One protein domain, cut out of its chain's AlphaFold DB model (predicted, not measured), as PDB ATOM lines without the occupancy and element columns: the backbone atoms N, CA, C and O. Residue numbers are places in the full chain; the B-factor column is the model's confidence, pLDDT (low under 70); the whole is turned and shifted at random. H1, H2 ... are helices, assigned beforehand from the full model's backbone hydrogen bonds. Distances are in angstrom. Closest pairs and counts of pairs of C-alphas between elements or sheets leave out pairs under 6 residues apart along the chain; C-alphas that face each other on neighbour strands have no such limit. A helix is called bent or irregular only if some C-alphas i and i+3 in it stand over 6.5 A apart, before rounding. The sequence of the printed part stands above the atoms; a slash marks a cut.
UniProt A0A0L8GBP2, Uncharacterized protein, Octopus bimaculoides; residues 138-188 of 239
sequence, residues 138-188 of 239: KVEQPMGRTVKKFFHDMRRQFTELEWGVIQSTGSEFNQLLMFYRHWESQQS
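AT A GLANCE: This is residues 138 to 188 of the 239 residues of an uncharacterized protein of Octopus bimaculoides (UniProt A0A0L8GBP2). The model is a helical hairpin of H2 and the longer H3, with the shorter H1 set off from H2 and coming near H3 where H3 begins. Residues 138 to 146 form an opening stretch with no named helix, which leads into H1, and the link of residues 154 to 159 carries the chain on from H1 to the hairpin. The printed part has 51 residues with three named helices, in the order H1, H2, H3, and no named strand; the class is all helix, with 32 of the printed residues in the named helices. The whole is compact, with a radius of gyration of the C-alphas of 10.2 A, and its rounded outline spans 28 by 20 by 20 A.

HOW THE PARTS SIT: H1, residues 147 to 153, touches no helix. It is close to but not clearly touching H3, residues 172 to 187, and their closest C-alphas, those of Val 147 and Glu 172, are 6.7 A apart. H1 and H3 run the same way at a steep tilt of 36 degrees, only just beyond shallow, with their centres 13.0 A apart. H1 is apart from H2, residues 160 to 168, although the two follow each other in the chain. H2 and H3 form a helical hairpin: they touch and run opposite ways at a steep tilt of 35.0 degrees, only just beyond shallow. Their closest C-alphas, those of Ile 166 and Met 178, are 5.2 A apart, and H3 touches H2 with residues 175 to 182 alone. In H1 and H2 every O i to N i+4 pair is within hydrogen-bond range; in H3 11 of 12 are.

IN THESE COORDINATES: H1 begins with C-alpha 147 at (93.622, 169.582, 133.125), ends at Asp 153 and measures 10.0 A from first to last C-alpha. H2 runs from Glu 160, its C-alpha at (98.596, 166.801, 116.772), to Ser 168, over 12.0 A. H3, the longest helix with 16 residues, measures 22.9 A and ends with C-alpha 187 at (86.951, 181.401, 115.933). No helix is bent.

THE WHOLE: The C-alphas farthest apart in the domain, those of Gly 144 and Ser 188, lie 29.1 A from each other, while those of the first and last printed residues, Lys 138 and Ser 188, are 16.3 A apart. The printed part has no cut. The link from H1 to H2 is short, the one from H2 to H3 is tight, and neither is long. The mean pLDDT of the printed part is 86.8, and residues 186 to 188 are under 70.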
ATOM      1  N   LYS A 138      87.731 183.854 129.532       83.88
ATOM      2  CA  LYS A 138      88.427 183.805 130.811       83.88
ATOM      3  C   LYS A 138      89.060 182.426 130.904       83.88
ATOM      4  O   LYS A 138      88.349 181.435 130.786       83.88
ATOM      5  N   VAL A 139      90.363 182.375 131.162       83.56
ATOM      6  CA  VAL A 139      91.031 181.112 131.479       83.56
ATOM      7  C   VAL A 139      90.483 180.619 132.812       83.56
ATOM      8  O   VAL A 139      90.692 181.245 133.854       83.56
ATOM      9  N   GLU A 140      89.739 179.521 132.767       83.31
ATOM     10  CA  GLU A 140      89.184 178.869 133.946       83.31
ATOM     11  C   GLU A 140      89.731 177.453 134.071       83.31
ATOM     12  O   GLU A 140      89.939 176.752 133.077       83.31
ATOM     13  N   GLN A 141      89.955 177.050 135.322       83.50
ATOM     14  CA  GLN A 141      90.252 175.667 135.651       83.50
ATOM     15  C   GLN A 141      89.019 174.802 135.344       83.50
ATOM     16  O   GLN A 141      87.902 175.205 135.692       83.50
ATOM     17  N   PRO A 142      89.188 173.628 134.715       85.12
ATOM     18  CA  PRO A 142      88.087 172.709 134.466       85.12
ATOM     19  C   PRO A 142      87.393 172.313 135.777       85.12
ATOM     20  O   PRO A 142      88.007 171.769 136.692       85.12
ATOM     21  N   MET A 143      86.093 172.585 135.878       78.69
ATOM     22  CA  MET A 143      85.302 172.276 137.075       78.69
ATOM     23  C   MET A 143      85.273 170.763 137.334       78.69
ATOM     24  O   MET A 143      84.833 170.000 136.470       78.69
ATOM     25  N   GLY A 144      85.720 170.336 138.521       77.31
ATOM     26  CA  GLY A 144      85.666 168.936 138.961       77.31
ATOM     27  C   GLY A 144      86.503 167.965 138.117       77.31
ATOM     28  O   GLY A 144      86.228 166.765 138.098       77.31
ATOM     29  N   ARG A 145      87.489 168.457 137.352       80.81
ATOM     30  CA  ARG A 145      88.349 167.631 136.489       80.81
ATOM     31  C   ARG A 145      89.786 168.132 136.520       80.81
ATOM     32  O   ARG A 145      90.036 169.323 136.659       80.81
ATOM     33  N   THR A 146      90.731 167.221 136.310       89.81
ATOM     34  CA  THR A 146      92.127 167.591 136.056       89.81
ATOM     35  C   THR A 146      92.278 168.173 134.651       89.81
ATOM     36  O   THR A 146      91.522 167.817 133.738       89.81
ATOM     37  N   VAL A 147      93.293 169.017 134.446       89.88
ATOM     38  CA  VAL A 147      93.622 169.582 133.125       89.88
ATOM     39  C   VAL A 147      93.864 168.479 132.096       89.88
ATOM     40  O   VAL A 147      93.349 168.538 130.982       89.88
ATOM     41  N   LYS A 148      94.538 167.397 132.502       90.56
ATOM     42  CA  LYS A 148      94.759 166.215 131.658       90.56
ATOM     43  C   LYS A 148      93.456 165.587 131.150       90.56
ATOM     44  O   LYS A 148      93.359 165.272 129.966       90.56
ATOM     45  N   LYS A 149      92.455 165.403 132.023       91.38
ATOM     46  CA  LYS A 149      91.156 164.832 131.627       91.38
ATOM     47  C   LYS A 149      90.402 165.781 130.699       91.38
ATOM     48  O   LYS A 149      89.872 165.347 129.685       91.38
ATOM     49  N   PHE A 150      90.419 167.075 131.007       93.19
ATOM     50  CA  PHE A 150      89.828 168.097 130.149       93.19
ATOM     51  C   PHE A 150      90.439 168.108 128.736       93.19
ATOM     52  O   PHE A 150      89.703 168.101 127.753       93.19
ATOM     53  N   PHE A 151      91.768 168.051 128.613       94.38
ATOM     54  CA  PHE A 151      92.438 167.986 127.308       94.38
ATOM     55  C   PHE A 151      92.143 166.700 126.545       94.38
ATOM     56  O   PHE A 151      91.986 166.742 125.326       94.38
ATOM     57  N   HIS A 152      92.016 165.569 127.241       92.69
ATOM     58  CA  HIS A 152      91.590 164.323 126.613       92.69
ATOM     59  C   HIS A 152      90.190 164.450 125.992       92.69
ATOM     60  O   HIS A 152      90.011 164.118 124.820       92.69
ATOM     61  N   ASP A 153      89.229 165.005 126.734       92.00
ATOM     62  CA  ASP A 153      87.861 165.226 126.246       92.00
ATOM     63  C   ASP A 153      87.839 166.183 125.036       92.00
ATOM     64  O   ASP A 153      87.064 166.009 124.095       92.00
ATOM     65  N   MET A 154      88.739 167.172 125.029       92.00
ATOM     66  CA  MET A 154      88.869 168.165 123.960       92.00
ATOM     67  C   MET A 154      89.761 167.719 122.796       92.00
ATOM     68  O   MET A 154      89.953 168.490 121.857       92.00
ATOM     69  N   ARG A 155      90.295 166.489 122.794       92.25
ATOM     70  CA  ARG A 155      91.336 166.066 121.839       92.25
ATOM     71  C   ARG A 155      90.973 166.345 120.383       92.25
ATOM     72  O   ARG A 155      91.837 166.746 119.615       92.25
ATOM     73  N   ARG A 156      89.708 166.170 119.997       93.06
ATOM     74  CA  ARG A 156      89.234 166.327 118.606       93.06
ATOM     75  C   ARG A 156      89.222 167.772 118.090       93.06
ATOM     76  O   ARG A 156      88.946 167.971 116.916       93.06
ATOM     77  N   GLN A 157      89.480 168.752 118.951       91.38
ATOM     78  CA  GLN A 157      89.328 170.174 118.637       91.38
ATOM     79  C   GLN A 157      90.574 170.776 117.977       91.38
ATOM     80  O   GLN A 157      90.470 171.807 117.326       91.38
ATOM     81  N   PHE A 158      91.733 170.119 118.107       91.56
ATOM     82  CA  PHE A 158      92.994 170.575 117.517       91.56
ATOM     83  C   PHE A 158      93.801 169.423 116.913       91.56
ATOM     84  O   PHE A 158      93.663 168.252 117.290       91.56
ATOM     85  N   THR A 159      94.689 169.770 115.992       92.50
ATOM     86  CA  THR A 159      95.645 168.856 115.357       92.50
ATOM     87  C   THR A 159      96.715 168.360 116.341       92.50
ATOM     88  O   THR A 159      96.910 168.924 117.415       92.50
ATOM     89  N   GLU A 160      97.432 167.283 115.995       92.75
ATOM     90  CA  GLU A 160      98.596 166.801 116.772       92.75
ATOM     91  C   GLU A 160      99.660 167.883 116.985       92.75
ATOM     92  O   GLU A 160     100.200 168.004 118.081       92.75
ATOM     93  N   LEU A 161      99.915 168.717 115.972       91.12
ATOM     94  CA  LEU A 161     100.901 169.791 116.068       91.12
ATOM     95  C   LEU A 161     100.477 170.866 117.078       91.12
ATOM     96  O   LEU A 161     101.268 171.256 117.933       91.12
ATOM     97  N   GLU A 162      99.225 171.320 117.008       91.81
ATOM     98  CA  GLU A 162      98.684 172.316 117.940       91.81
ATOM     99  C   GLU A 162      98.660 171.792 119.376       91.81
ATOM    100  O   GLU A 162      99.058 172.507 120.293       91.81
ATOM    101  N   TRP A 163      98.269 170.531 119.587       94.50
ATOM    102  CA  TRP A 163      98.355 169.916 120.911       94.50
ATOM    103  C   TRP A 163      99.790 169.794 121.407       94.50
ATOM    104  O   TRP A 163     100.037 170.065 122.581       94.50
ATOM    105  N   GLY A 164     100.738 169.471 120.523       92.62
ATOM    106  CA  GLY A 164     102.163 169.495 120.841       92.62
ATOM    107  C   GLY A 164     102.603 170.856 121.383       92.62
ATOM    108  O   GLY A 164     103.254 170.924 122.425       92.62
ATOM    109  N   VAL A 165     102.171 171.950 120.745       92.00
ATOM    110  CA  VAL A 165     102.425 173.316 121.234       92.00
ATOM    111  C   VAL A 165     101.741 173.553 122.582       92.00
ATOM    112  O   VAL A 165     102.422 173.916 123.541       92.00
ATOM    113  N   ILE A 166     100.433 173.295 122.688       92.44
ATOM    114  CA  ILE A 166      99.633 173.517 123.905       92.44
ATOM    115  C   ILE A 166     100.204 172.771 125.114       92.44
ATOM    116  O   ILE A 166     100.246 173.324 126.204       92.44
ATOM    117  N   GLN A 167     100.629 171.520 124.951       92.38
ATOM    118  CA  GLN A 167     101.092 170.683 126.061       92.38
ATOM    119  C   GLN A 167     102.563 170.929 126.418       92.38
ATOM    120  O   GLN A 167     102.987 170.599 127.524       92.38
ATOM    121  N   SER A 168     103.338 171.539 125.518       91.75
ATOM    122  CA  SER A 168     104.744 171.885 125.768       91.75
ATOM    123  C   SER A 168     104.931 173.141 126.629       91.75
ATOM    124  O   SER A 168     106.033 173.387 127.125       91.75
ATOM    125  N   THR A 169     103.882 173.943 126.850       83.25
ATOM    126  CA  THR A 169     103.979 175.220 127.572       83.25
ATOM    127  C   THR A 169     103.992 175.041 129.091       83.25
ATOM    128  O   THR A 169     103.110 175.514 129.795       83.25
ATOM    129  N   GLY A 170     105.035 174.409 129.630       89.69
ATOM    130  CA  GLY A 170     105.349 174.414 131.062       89.69
ATOM    131  C   GLY A 170     104.186 173.992 131.973       89.69
ATOM    132  O   GLY A 170     103.683 172.877 131.866       89.69
ATOM    133  N   SER A 171     103.794 174.870 132.904       92.19
ATOM    134  CA  SER A 171     102.768 174.594 133.921       92.19
ATOM    135  C   SER A 171     101.374 174.356 133.330       92.19
ATOM    136  O   SER A 171     101.026 174.912 132.293       92.19
ATOM    137  N   GLU A 172     100.514 173.618 134.042       90.62
ATOM    138  CA  GLU A 172      99.124 173.374 133.615       90.62
ATOM    139  C   GLU A 172      98.343 174.667 133.329       90.62
ATOM    140  O   GLU A 172      97.542 174.720 132.400       90.62
ATOM    141  N   PHE A 173      98.602 175.740 134.085       88.06
ATOM    142  CA  PHE A 173      98.002 177.048 133.816       88.06
ATOM    143  C   PHE A 173      98.437 177.619 132.461       88.06
ATOM    144  O   PHE A 173      97.604 178.134 131.718       88.06
ATOM    145  N   ASN A 174      99.722 177.517 132.116       88.06
ATOM    146  CA  ASN A 174     100.241 177.983 130.831       88.06
ATOM    147  C   ASN A 174      99.758 177.106 129.668       88.06
ATOM    148  O   ASN A 174      99.523 177.620 128.573       88.06
ATOM    149  N   GLN A 175      99.557 175.810 129.904       91.38
ATOM    150  CA  GLN A 175      98.928 174.912 128.937       91.38
ATOM    151  C   GLN A 175      97.457 175.276 128.722       91.38
ATOM    152  O   GLN A 175      97.026 175.419 127.585       91.38
ATOM    153  N   LEU A 176      96.686 175.519 129.791       90.81
ATOM    154  CA  LEU A 176      95.307 176.015 129.683       90.81
ATOM    155  C   LEU A 176      95.249 177.364 128.961       90.81
ATOM    156  O   LEU A 176      94.415 177.558 128.081       90.81
ATOM    157  N   LEU A 177      96.146 178.294 129.294       86.38
ATOM    158  CA  LEU A 177      96.251 179.579 128.607       86.38
ATOM    159  C   LEU A 177      96.489 179.382 127.105       86.38
ATOM    160  O   LEU A 177      95.859 180.061 126.296       86.38
ATOM    161  N   MET A 178      97.376 178.457 126.731       88.50
ATOM    162  CA  MET A 178      97.646 178.158 125.329       88.50
ATOM    163  C   MET A 178      96.454 177.470 124.655       88.50
ATOM    164  O   MET A 178      96.065 177.876 123.566       88.50
ATOM    165  N   PHE A 179      95.798 176.523 125.329       90.81
ATOM    166  CA  PHE A 179      94.558 175.897 124.867       90.81
ATOM    167  C   PHE A 179      93.503 176.948 124.500       90.81
ATOM    168  O   PHE A 179      93.005 176.952 123.376       90.81
ATOM    169  N   TYR A 180      93.198 177.877 125.414       86.12
ATOM    170  CA  TYR A 180      92.199 178.914 125.153       86.12
ATOM    171  C   TYR A 180      92.648 179.862 124.032       86.12
ATOM    172  O   TYR A 180      91.818 180.266 123.229       86.12
ATOM    173  N   ARG A 181      93.948 180.167 123.904       83.56
ATOM    174  CA  ARG A 181      94.465 180.958 122.770       83.56
ATOM    175  C   ARG A 181      94.246 180.272 121.421       83.56
ATOM    176  O   ARG A 181      93.824 180.934 120.478       83.56
ATOM    177  N   HIS A 182      94.516 178.972 121.327       85.00
ATOM    178  CA  HIS A 182      94.238 178.206 120.111       85.00
ATOM    179  C   HIS A 182      92.732 178.135 119.834       85.00
ATOM    180  O   HIS A 182      92.317 178.337 118.698       85.00
ATOM    181  N   TRP A 183      91.912 177.932 120.868       84.31
ATOM    182  CA  TRP A 183      90.453 177.912 120.740       84.31
ATOM    183  C   TRP A 183      89.895 179.221 120.166       84.31
ATOM    184  O   TRP A 183      89.116 179.192 119.220       84.31
ATOM    185  N   GLU A 184      90.327 180.367 120.697       74.12
ATOM    186  CA  GLU A 184      89.976 181.698 120.174       74.12
ATOM    187  C   GLU A 184      90.407 181.862 118.713       74.12
ATOM    188  O   GLU A 184      89.664 182.378 117.881       74.12
ATOM    189  N   SER A 185      91.611 181.390 118.376       71.38
ATOM    190  CA  SER A 185      92.133 181.487 117.012       71.38
ATOM    191  C   SER A 185      91.327 180.660 116.011       71.38
ATOM    192  O   SER A 185      91.238 181.055 114.857       71.38
ATOM    193  N   GLN A 186      90.703 179.555 116.427       68.69
ATOM    194  CA  GLN A 186      89.787 178.795 115.564       68.69
ATOM    195  C   GLN A 186      88.504 179.586 115.248       68.69
ATOM    196  O   GLN A 186      87.867 179.352 114.224       68.69
ATOM    197  N   GLN A 187      88.131 180.545 116.104       60.78
ATOM    198  CA  GLN A 187      86.951 181.401 115.933       60.78
ATOM    199  C   GLN A 187      87.265 182.734 115.231       60.78
ATOM    200  O   GLN A 187      86.349 183.456 114.829       60.78
ATOM    201  N   SER A 188      88.546 183.081 115.061       56.72
ATOM    202  CA  SER A 188      88.986 184.361 114.501       56.72
ATOM    203  C   SER A 188      89.916 184.154 113.299       56.72
ATOM    204  O   SER A 188      90.982 183.565 113.422       56.72
TER     205      SER A 188